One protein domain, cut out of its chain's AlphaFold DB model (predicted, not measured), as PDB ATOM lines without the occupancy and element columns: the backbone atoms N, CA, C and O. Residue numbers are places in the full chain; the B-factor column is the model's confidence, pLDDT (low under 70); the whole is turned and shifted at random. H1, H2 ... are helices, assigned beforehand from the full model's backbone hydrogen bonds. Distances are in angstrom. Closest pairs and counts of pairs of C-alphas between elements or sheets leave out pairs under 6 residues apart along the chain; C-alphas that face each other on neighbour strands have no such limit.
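What this domain is: This is residues 2 to 74 of the 74 residues of the protein "Metal-sensing transcriptional repressor" of Pseudomonas reactans (UniProt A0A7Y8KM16). Three helices fold back and forth as a long, narrow, flat zigzag: H2 is the long middle stroke, H1 folds back beside its first part along one side, and H3 folds back beside its later part along the opposite side. H1 and H3 stay apart, and at one end of the zigzag residues 51 to 57, of which 56 and 57 belong to H3, stick out. The printed part has 73 residues with three named helices, in the order H1, H2, H3, and no named strand; its class is all helix. It is extended, with a radius of gyration of the C-alphas of 18.3 A, and a rod in outline, spanning 59 by 20 by 10 A.

How they stand to each other: H1, residues 2 to 13, touches H2, residues 18 to 47, with the C-alphas of Leu 8 and Gln 24 closest at 6.4 A. They form a helical hairpin, running opposite ways at a shallow tilt of 15 degrees, and H2 touches H1 with residues 21 to 28 alone. H2 forms a second helical hairpin with H3, residues 56 to 72, opposite ways at a shallow tilt of 16 degrees. These two touch, with the C-alphas of Ala 37 and Arg 70 closest at 5.6 A; H2 touches H3 with residues 34 to 44 alone. H1 and H3 are apart. In H1, H2 and H3 every O i to N i+4 pair is within hydrogen-bond range.

Where its parts are: H1 begins at C-alpha 2, (265.076, 284.836, 165.034), and is 16.8 A long from first to last C-alpha. H2 runs 43.2 A from C-alpha 18, (246.107, 287.201, 154.648), to C-alpha 47. H3 is 24.8 A long and ends at C-alpha 72, (260.190, 308.073, 163.267).

The domain as a whole: The two C-alphas farthest apart are those of Asp 15 and Ala 53, at 59.1 A. The printed part has no cut; the link from H1 to H2 is tight and that from H2 to H3 is short. Mean pLDDT of the printed part is 84.0 and that of H1 is 68; residues 2, 4, 8 to 9, 11 to 13 and 15 are under 70.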
ATOM      1  N   SER A   2     265.240 286.202 165.553       65.75
ATOM      2  CA  SER A   2     265.076 284.836 165.034       65.75
ATOM      3  C   SER A   2     263.695 284.233 165.325       65.75
ATOM      4  O   SER A   2     263.035 283.782 164.405       65.75
ATOM      5  N   GLU A   3     263.200 284.315 166.566       70.81
ATOM      6  CA  GLU A   3     261.935 283.654 166.944       70.81
ATOM      7  C   GLU A   3     260.688 284.222 166.250       70.81
ATOM      8  O   GLU A   3     259.804 283.464 165.869       70.81
ATOM      9  N   GLN A   4     260.611 285.542 166.039       63.53
ATOM     10  CA  GLN A   4     259.459 286.148 165.355       63.53
ATOM     11  C   GLN A   4     259.437 285.831 163.857       63.53
ATOM     12  O   GLN A   4     258.361 285.682 163.285       63.53
ATOM     13  N   VAL A   5     260.612 285.721 163.230       71.94
ATOM     14  CA  VAL A   5     260.732 285.331 161.819       71.94
ATOM     15  C   VAL A   5     260.374 283.855 161.655       71.94
ATOM     16  O   VAL A   5     259.572 283.526 160.793       71.94
ATOM     17  N   THR A   6     260.864 282.985 162.540       72.38
ATOM     18  CA  THR A   6     260.538 281.552 162.516       72.38
ATOM     19  C   THR A   6     259.058 281.276 162.799       72.38
ATOM     20  O   THR A   6     258.472 280.393 162.180       72.38
ATOM     21  N   ALA A   7     258.417 282.040 163.691       71.50
ATOM     22  CA  ALA A   7     256.974 281.933 163.923       71.50
ATOM     23  C   ALA A   7     256.151 282.373 162.699       71.50
ATOM     24  O   ALA A   7     255.166 281.726 162.360       71.50
ATOM     25  N   LEU A   8     256.579 283.437 162.007       64.19
ATOM     26  CA  LEU A   8     255.968 283.875 160.750       64.19
ATOM     27  C   LEU A   8     256.127 282.817 159.644       64.19
ATOM     28  O   LEU A   8     255.175 282.553 158.919       64.19
ATOM     29  N   GLU A   9     257.300 282.197 159.522       67.75
ATOM     30  CA  GLU A   9     257.550 281.124 158.548       67.75
ATOM     31  C   GLU A   9     256.665 279.894 158.810       67.75
ATOM     32  O   GLU A   9     256.019 279.408 157.884       67.75
ATOM     33  N   HIS A  10     256.555 279.446 160.066       70.12
ATOM     34  CA  HIS A  10     255.679 278.327 160.432       70.12
ATOM     35  C   HIS A  10     254.201 278.652 160.163       70.12
ATOM     36  O   HIS A  10     253.463 277.810 159.644       70.12
ATOM     37  N   ASP A  11     253.740 279.849 160.523       62.31
ATOM     38  CA  ASP A  11     252.338 280.205 160.316       62.31
ATOM     39  C   ASP A  11     252.007 280.331 158.824       62.31
ATOM     40  O   ASP A  11     250.909 279.950 158.439       62.31
ATOM     41  N   LEU A  12     252.951 280.767 157.974       65.19
ATOM     42  CA  LEU A  12     252.821 280.784 156.507       65.19
ATOM     43  C   LEU A  12     252.703 279.386 155.884       65.19
ATOM     44  O   LEU A  12     251.974 279.220 154.906       65.19
ATOM     45  N   GLU A  13     253.371 278.383 156.452       65.25
ATOM     46  CA  GLU A  13     253.260 276.985 156.014       65.25
ATOM     47  C   GLU A  13     251.886 276.363 156.337       65.25
ATOM     48  O   GLU A  13     251.507 275.361 155.732       65.25
ATOM     49  N   ALA A  14     251.110 276.976 157.240       70.44
ATOM     50  CA  ALA A  14     249.797 276.502 157.680       70.44
ATOM     51  C   ALA A  14     248.598 277.082 156.888       70.44
ATOM     52  O   ALA A  14     247.462 276.963 157.346       70.44
ATOM     53  N   ASP A  15     248.837 277.696 155.720       67.31
ATOM     54  CA  ASP A  15     247.842 278.430 154.905       67.31
ATOM     55  C   ASP A  15     247.053 279.485 155.718       67.31
ATOM     56  O   ASP A  15     245.827 279.419 155.870       67.31
ATOM     57  N   PRO A  16     247.748 280.467 156.317       73.12
ATOM     58  CA  PRO A  16     247.128 281.439 157.196       73.12
ATOM     59  C   PRO A  16     246.323 282.451 156.381       73.12
ATOM     60  O   PRO A  16     246.651 282.810 155.248       73.12
ATOM     61  N   THR A  17     245.287 283.013 156.998       81.44
ATOM     62  CA  THR A  17     244.566 284.128 156.373       81.44
ATOM     63  C   THR A  17     245.521 285.296 156.096       81.44
ATOM     64  O   THR A  17     246.394 285.608 156.908       81.44
ATOM     65  N   CYS A  18     245.311 286.015 154.990       85.50
ATOM     66  CA  CYS A  18     246.107 287.201 154.648       85.50
ATOM     67  C   CYS A  18     246.154 288.238 155.794       85.50
ATOM     68  O   CYS A  18     247.170 288.897 156.003       85.50
ATOM     69  N   VAL A  19     245.083 288.334 156.594       87.94
ATOM     70  CA  VAL A  19     245.020 289.200 157.783       87.94
ATOM     71  C   VAL A  19     246.053 288.797 158.840       87.94
ATOM     72  O   VAL A  19     246.727 289.673 159.379       87.94
ATOM     73  N   ALA A  20     246.210 287.500 159.117       84.31
ATOM     74  CA  ALA A  20     247.178 287.004 160.097       84.31
ATOM     75  C   ALA A  20     248.622 287.311 159.665       84.31
ATOM     76  O   ALA A  20     249.407 287.840 160.452       84.31
ATOM     77  N   VAL A  21     248.937 287.107 158.382       85.56
ATOM     78  CA  VAL A  21     250.250 287.451 157.808       85.56
ATOM     79  C   VAL A  21     250.540 288.950 157.938       85.56
ATOM     80  O   VAL A  21     251.623 289.347 158.367       85.56
ATOM     81  N   LEU A  22     249.563 289.808 157.623       89.00
ATOM     82  CA  LEU A  22     249.708 291.261 157.762       89.00
ATOM     83  C   LEU A  22     249.934 291.688 159.222       89.00
ATOM     84  O   LEU A  22     250.720 292.604 159.473       89.00
ATOM     85  N   GLN A  23     249.289 291.026 160.188       88.69
ATOM     86  CA  GLN A  23     249.497 291.287 161.617       88.69
ATOM     87  C   GLN A  23     250.907 290.898 162.070       88.69
ATOM     88  O   GLN A  23     251.558 291.672 162.774       88.69
ATOM     89  N   GLN A  24     251.407 289.743 161.634       86.56
ATOM     90  CA  GLN A  24     252.764 289.304 161.953       86.56
ATOM     91  C   GLN A  24     253.822 290.212 161.325       86.56
ATOM     92  O   GLN A  24     254.756 290.626 162.009       86.56
ATOM     93  N   LEU A  25     253.641 290.615 160.064       87.94
ATOM     94  CA  LEU A  25     254.514 291.597 159.417       87.94
ATOM     95  C   LEU A  25     254.519 292.936 160.166       87.94
ATOM     96  O   LEU A  25     255.580 293.536 160.351       87.94
ATOM     97  N   ALA A  26     253.360 293.402 160.640       91.75
ATOM     98  CA  ALA A  26     253.276 294.616 161.447       91.75
ATOM     99  C   ALA A  26     254.026 294.477 162.784       91.75
ATOM    100  O   ALA A  26     254.728 295.410 163.183       91.75
ATOM    101  N   ALA A  27     253.928 293.317 163.442       89.00
ATOM    102  CA  ALA A  27     254.647 293.024 164.682       89.00
ATOM    103  C   ALA A  27     256.170 292.976 164.468       89.00
ATOM    104  O   ALA A  27     256.912 293.624 165.208       89.00
ATOM    105  N   VAL A  28     256.632 292.284 163.420       90.31
ATOM    106  CA  VAL A  28     258.053 292.207 163.043       90.31
ATOM    107  C   VAL A  28     258.604 293.596 162.720       90.31
ATOM    108  O   VAL A  28     259.664 293.969 163.222       90.31
ATOM    109  N   ARG A  29     257.869 294.404 161.944       93.06
ATOM    110  CA  ARG A  29     258.254 295.793 161.653       93.06
ATOM    111  C   ARG A  29     258.412 296.611 162.935       93.06
ATOM    112  O   ARG A  29     259.413 297.304 163.077       93.06
ATOM    113  N   GLY A  30     257.465 296.508 163.870       92.19
ATOM    114  CA  GLY A  30     257.545 297.200 165.161       92.19
ATOM    115  C   GLY A  30     258.760 296.768 165.988       92.19
ATOM    116  O   GLY A  30     259.461 297.608 166.549       92.19
ATOM    117  N   ALA A  31     259.066 295.468 166.012       90.88
ATOM    118  CA  ALA A  31     260.243 294.946 166.703       90.88
ATOM    119  C   ALA A  31     261.560 295.454 166.091       90.88
ATOM    120  O   ALA A  31     262.467 295.856 166.822       90.88
ATOM    121  N   ILE A  32     261.655 295.481 164.758       94.38
ATOM    122  CA  ILE A  32     262.817 296.011 164.031       94.38
ATOM    123  C   ILE A  32     262.981 297.512 164.298       94.38
ATOM    124  O   ILE A  32     264.079 297.957 164.630       94.38
ATOM    125  N   ASN A  33     261.894 298.281 164.226       92.38
ATOM    126  CA  ASN A  33     261.892 299.717 164.502       92.38
ATOM    127  C   ASN A  33     262.353 300.028 165.938       92.38
ATOM    128  O   ASN A  33     263.243 300.859 166.135       92.38
ATOM    129  N   GLY A  34     261.852 299.285 166.929       91.88
ATOM    130  CA  GLY A  34     262.297 299.405 168.319       91.88
ATOM    131  C   GLY A  34     263.782 299.079 168.512       91.88
ATOM    132  O   GLY A  34     264.489 299.812 169.206       91.88
ATOM    133  N   LEU A  35     264.281 298.019 167.865       94.00
ATOM    134  CA  LEU A  35     265.697 297.649 167.927       94.00
ATOM    135  C   LEU A  35     266.596 298.716 167.288       94.00
ATOM    136  O   LEU A  35     267.605 299.096 167.879       94.00
ATOM    137  N   MET A  36     266.221 299.236 166.115       93.38
ATOM    138  CA  MET A  36     266.972 300.304 165.447       93.38
ATOM    139  C   MET A  36     267.061 301.562 166.319       93.38
ATOM    140  O   MET A  36     268.137 302.148 166.431       93.38
ATOM    141  N   ALA A  37     265.966 301.948 166.982       92.56
ATOM    142  CA  ALA A  37     265.963 303.091 167.892       92.56
ATOM    143  C   ALA A  37     266.923 302.896 169.078       92.56
ATOM    144  O   ALA A  37     267.649 303.824 169.435       92.56
ATOM    145  N   ALA A  38     266.959 301.693 169.662       92.06
ATOM    146  CA  ALA A  38     267.853 301.371 170.772       92.06
ATOM    147  C   ALA A  38     269.335 301.389 170.361       92.06
ATOM    148  O   ALA A  38     270.163 301.969 171.062       92.06
ATOM    149  N   VAL A  39     269.669 300.797 169.209       94.62
ATOM    150  CA  VAL A  39     271.045 300.781 168.684       94.62
ATOM    151  C   VAL A  39     271.529 302.197 168.379       94.62
ATOM    152  O   VAL A  39     272.640 302.561 168.757       94.62
ATOM    153  N   LEU A  40     270.692 303.015 167.737       92.25
ATOM    154  CA  LEU A  40     271.059 304.383 167.383       92.25
ATOM    155  C   LEU A  40     271.238 305.267 168.623       92.25
ATOM    156  O   LEU A  40     272.177 306.057 168.678       92.25
ATOM    157  N   GLU A  41     270.396 305.107 169.646       90.94
ATOM    158  CA  GLU A  41     270.621 305.772 170.930       90.94
ATOM    159  C   GLU A  41     271.954 305.365 171.568       90.94
ATOM    160  O   GLU A  41     272.685 306.248 172.018       90.94
ATOM    161  N   SER A  42     272.278 304.066 171.597       92.00
ATOM    162  CA  SER A  42     273.569 303.595 172.124       92.00
ATOM    163  C   SER A  42     274.723 304.263 171.383       92.00
ATOM    164  O   SER A  42     275.583 304.876 172.009       92.00
ATOM    165  N   HIS A  43     274.676 304.253 170.049       91.12
ATOM    166  CA  HIS A  43     275.701 304.864 169.209       91.12
ATOM    167  C   HIS A  43     275.873 306.363 169.490       91.12
ATOM    168  O   HIS A  43     276.993 306.825 169.681       91.12
ATOM    169  N   LEU A  44     274.781 307.129 169.605       88.38
ATOM    170  CA  LEU A  44     274.862 308.555 169.946       88.38
ATOM    171  C   LEU A  44     275.475 308.789 171.336       88.38
ATOM    172  O   LEU A  44     276.231 309.740 171.518       88.38
ATOM    173  N   ARG A  45     275.170 307.945 172.325       87.88
ATOM    174  CA  ARG A  45     275.751 308.056 173.676       87.88
ATOM    175  C   ARG A  45     277.219 307.626 173.740       87.88
ATOM    176  O   ARG A  45     277.926 308.041 174.655       87.88
ATOM    177  N   GLU A  46     277.667 306.796 172.807       90.19
ATOM    178  CA  GLU A  46     279.059 306.359 172.694       90.19
ATOM    179  C   GLU A  46     279.917 307.384 171.941       90.19
ATOM    180  O   GLU A  46     280.973 307.772 172.441       90.19
ATOM    181  N   GLU A  47     279.444 307.871 170.788       88.50
ATOM    182  CA  GLU A  47     280.114 308.904 169.976       88.50
ATOM    183  C   GLU A  47     280.212 310.234 170.714       88.50
ATOM    184  O   GLU A  47     281.222 310.942 170.672       88.50
ATOM    185  N   PHE A  48     279.161 310.550 171.463       84.81
ATOM    186  CA  PHE A  48     279.158 311.646 172.398       84.81
ATOM    187  C   PHE A  48     279.119 311.020 173.792       84.81
ATOM    188  O   PHE A  48     278.026 310.792 174.318       84.81
ATOM    189  N   PRO A  49     280.274 310.813 174.451       81.56
ATOM    190  CA  PRO A  49     280.343 310.436 175.860       81.56
ATOM    191  C   PRO A  49     280.288 311.678 176.755       81.56
ATOM    192  O   PRO A  49     280.805 312.746 176.401       81.56
ATOM    193  N   ASP A  50     279.623 311.578 177.902       79.31
ATOM    194  CA  ASP A  50     279.593 312.661 178.885       79.31
ATOM    195  C   ASP A  50     280.884 312.614 179.711       79.31
ATOM    196  O   ASP A  50     281.043 311.791 180.609       79.31
ATOM    197  N   ARG A  51     281.858 313.456 179.350       80.56
ATOM    198  CA  ARG A  51     283.161 313.536 180.035       80.56
ATOM    199  C   ARG A  51     283.161 314.537 181.200       80.56
ATOM    200  O   ARG A  51     284.231 314.978 181.607       80.56
ATOM    201  N   GLY A  52     281.988 314.943 181.695       73.75
ATOM    202  CA  GLY A  52     281.858 315.950 182.756       73.75
ATOM    203  C   GLY A  52     282.142 317.387 182.301       73.75
ATOM    204  O   GLY A  52     282.265 318.281 183.130       73.75
ATOM    205  N   ALA A  53     282.258 317.608 180.988       75.38
ATOM    206  CA  ALA A  53     282.528 318.911 180.376       75.38
ATOM    207  C   ALA A  53     281.404 319.373 179.434       75.38
ATOM    208  O   ALA A  53     281.584 320.344 178.697       75.38
ATOM    209  N   ARG A  54     280.263 318.672 179.407       79.00
ATOM    210  CA  ARG A  54     279.132 319.096 178.584       79.00
ATOM    211  C   ARG A  54     278.395 320.261 179.198       79.00
ATOM    212  O   ARG A  54     278.140 320.278 180.397       79.00
ATOM    213  N   SER A  55     277.973 321.175 178.338       85.44
ATOM    214  CA  SER A  55     276.925 322.117 178.696       85.44
ATOM    215  C   SER A  55     275.565 321.416 178.733       85.44
ATOM    216  O   SER A  55     275.306 320.474 177.978       85.44
ATOM    217  N   ASP A  56     274.651 321.951 179.539       85.12
ATOM    218  CA  ASP A  56     273.255 321.499 179.578       85.12
ATOM    219  C   ASP A  56     272.604 321.531 178.185       85.12
ATOM    220  O   ASP A  56     271.845 320.633 177.822       85.12
ATOM    221  N   SER A  57     272.973 322.513 177.353       87.06
ATOM    222  CA  SER A  57     272.499 322.621 175.970       87.06
ATOM    223  C   SER A  57     272.944 321.457 175.076       87.06
ATOM    224  O   SER A  57     272.175 321.008 174.227       87.06
ATOM    225  N   GLN A  58     274.155 320.922 175.271       85.25
ATOM    226  CA  GLN A  58     274.640 319.748 174.538       85.25
ATOM    227  C   GLN A  58     273.905 318.482 174.983       85.25
ATOM    228  O   GLN A  58     273.497 317.679 174.144       85.25
ATOM    229  N   GLN A  59     273.686 318.325 176.293       86.00
ATOM    230  CA  GLN A  59     272.906 317.216 176.852       86.00
ATOM    231  C   GLN A  59     271.474 317.220 176.294       86.00
ATOM    232  O   GLN A  59     270.954 316.183 175.876       86.00
ATOM    233  N   GLN A  60     270.852 318.400 176.247       89.31
ATOM    234  CA  GLN A  60     269.504 318.589 175.727       89.31
ATOM    235  C   GLN A  60     269.415 318.257 174.233       89.31
ATOM    236  O   GLN A  60     268.535 317.498 173.838       89.31
ATOM    237  N   SER A  61     270.354 318.742 173.418       89.88
ATOM    238  CA  SER A  61     270.360 318.497 171.971       89.88
ATOM    239  C   SER A  61     270.488 317.005 171.612       89.88
ATOM    240  O   SER A  61     269.795 316.511 170.716       89.88
ATOM    241  N   ILE A  62     271.299 316.245 172.360       89.56
ATOM    242  CA  ILE A  62     271.404 314.784 172.196       89.56
ATOM    243  C   ILE A  62     270.073 314.106 172.546       89.56
ATOM    244  O   ILE A  62     269.586 313.264 171.789       89.56
ATOM    245  N   ASN A  63     269.448 314.492 173.662       90.25
ATOM    246  CA  ASN A  63     268.159 313.933 174.076       90.25
ATOM    247  C   ASN A  63     267.032 314.260 173.082       90.25
ATOM    248  O   ASN A  63     266.206 313.395 172.785       90.25
ATOM    249  N   GLU A  64     267.008 315.476 172.531       92.81
ATOM    250  CA  GLU A  64     266.066 315.880 171.482       92.81
ATOM    251  C   GLU A  64     266.257 315.041 170.216       92.81
ATOM    252  O   GLU A  64     265.285 314.525 169.667       92.81
ATOM    253  N   THR A  65     267.506 314.810 169.806       90.56
ATOM    254  CA  THR A  65     267.830 313.962 168.648       90.56
ATOM    255  C   THR A  65     267.342 312.527 168.852       90.56
ATOM    256  O   THR A  65     266.665 311.976 167.982       90.56
ATOM    257  N   ILE A  66     267.603 311.932 170.023       90.56
ATOM    258  CA  ILE A  66     267.098 310.595 170.383       90.56
ATOM    259  C   ILE A  66     265.565 310.567 170.328       90.56
ATOM    260  O   ILE A  66     264.975 309.627 169.790       90.56
ATOM    261  N   SER A  67     264.904 311.602 170.852       92.31
ATOM    262  CA  SER A  67     263.443 311.709 170.838       92.31
ATOM    263  C   SER A  67     262.880 311.774 169.415       92.31
ATOM    264  O   SER A  67     261.911 311.079 169.104       92.31
ATOM    265  N   ILE A  68     263.504 312.561 168.533       92.19
ATOM    266  CA  ILE A  68     263.120 312.658 167.121       92.19
ATOM    267  C   ILE A  68     263.259 311.290 166.453       92.19
ATOM    268  O   ILE A  68     262.295 310.801 165.867       92.19
ATOM    269  N   VAL A  69     264.405 310.623 166.596       88.50
ATOM    270  CA  VAL A  69     264.635 309.307 165.981       88.50
ATOM    271  C   VAL A  69     263.610 308.278 166.461       88.50
ATOM    272  O   VAL A  69     262.993 307.596 165.644       88.50
ATOM    273  N   ARG A  70     263.340 308.219 167.772       88.44
ATOM    274  CA  ARG A  70     262.296 307.346 168.333       88.44
ATOM    275  C   ARG A  70     260.902 307.654 167.790       88.44
ATOM    276  O   ARG A  70     260.076 306.753 167.752       88.44
ATOM    277  N   SER A  71     260.611 308.897 167.403       90.19
ATOM    278  CA  SER A  71     259.306 309.256 166.831       90.19
ATOM    279  C   SER A  71     259.113 308.740 165.401       90.19
ATOM    280  O   SER A  71     257.987 308.409 165.034       90.19
ATOM    281  N   TYR A  72     260.200 308.617 164.630       88.19
ATOM    282  CA  TYR A  72     260.190 308.073 163.267       88.19
ATOM    283  C   TYR A  72     260.294 306.544 163.228       88.19
ATOM    284  O   TYR A  72     259.776 305.924 162.303       88.19
ATOM    285  N   LEU A  73     260.937 305.937 164.228       87.50
ATOM    286  CA  LEU A  73     261.136 304.490 164.345       87.50
ATOM    287  C   LEU A  73     260.100 303.832 165.274       87.50
ATOM    288  O   LEU A  73     260.457 303.027 166.133       87.50
ATOM    289  N   ARG A  74     258.820 304.192 165.129       73.19
ATOM    290  CA  ARG A  74     257.700 303.500 165.794       73.19
ATOM    291  C   ARG A  74     257.098 302.403 164.928       73.19
ATOM    292  O   ARG A  74     257.189 302.499 163.684       73.19
TER     293      ARG A  74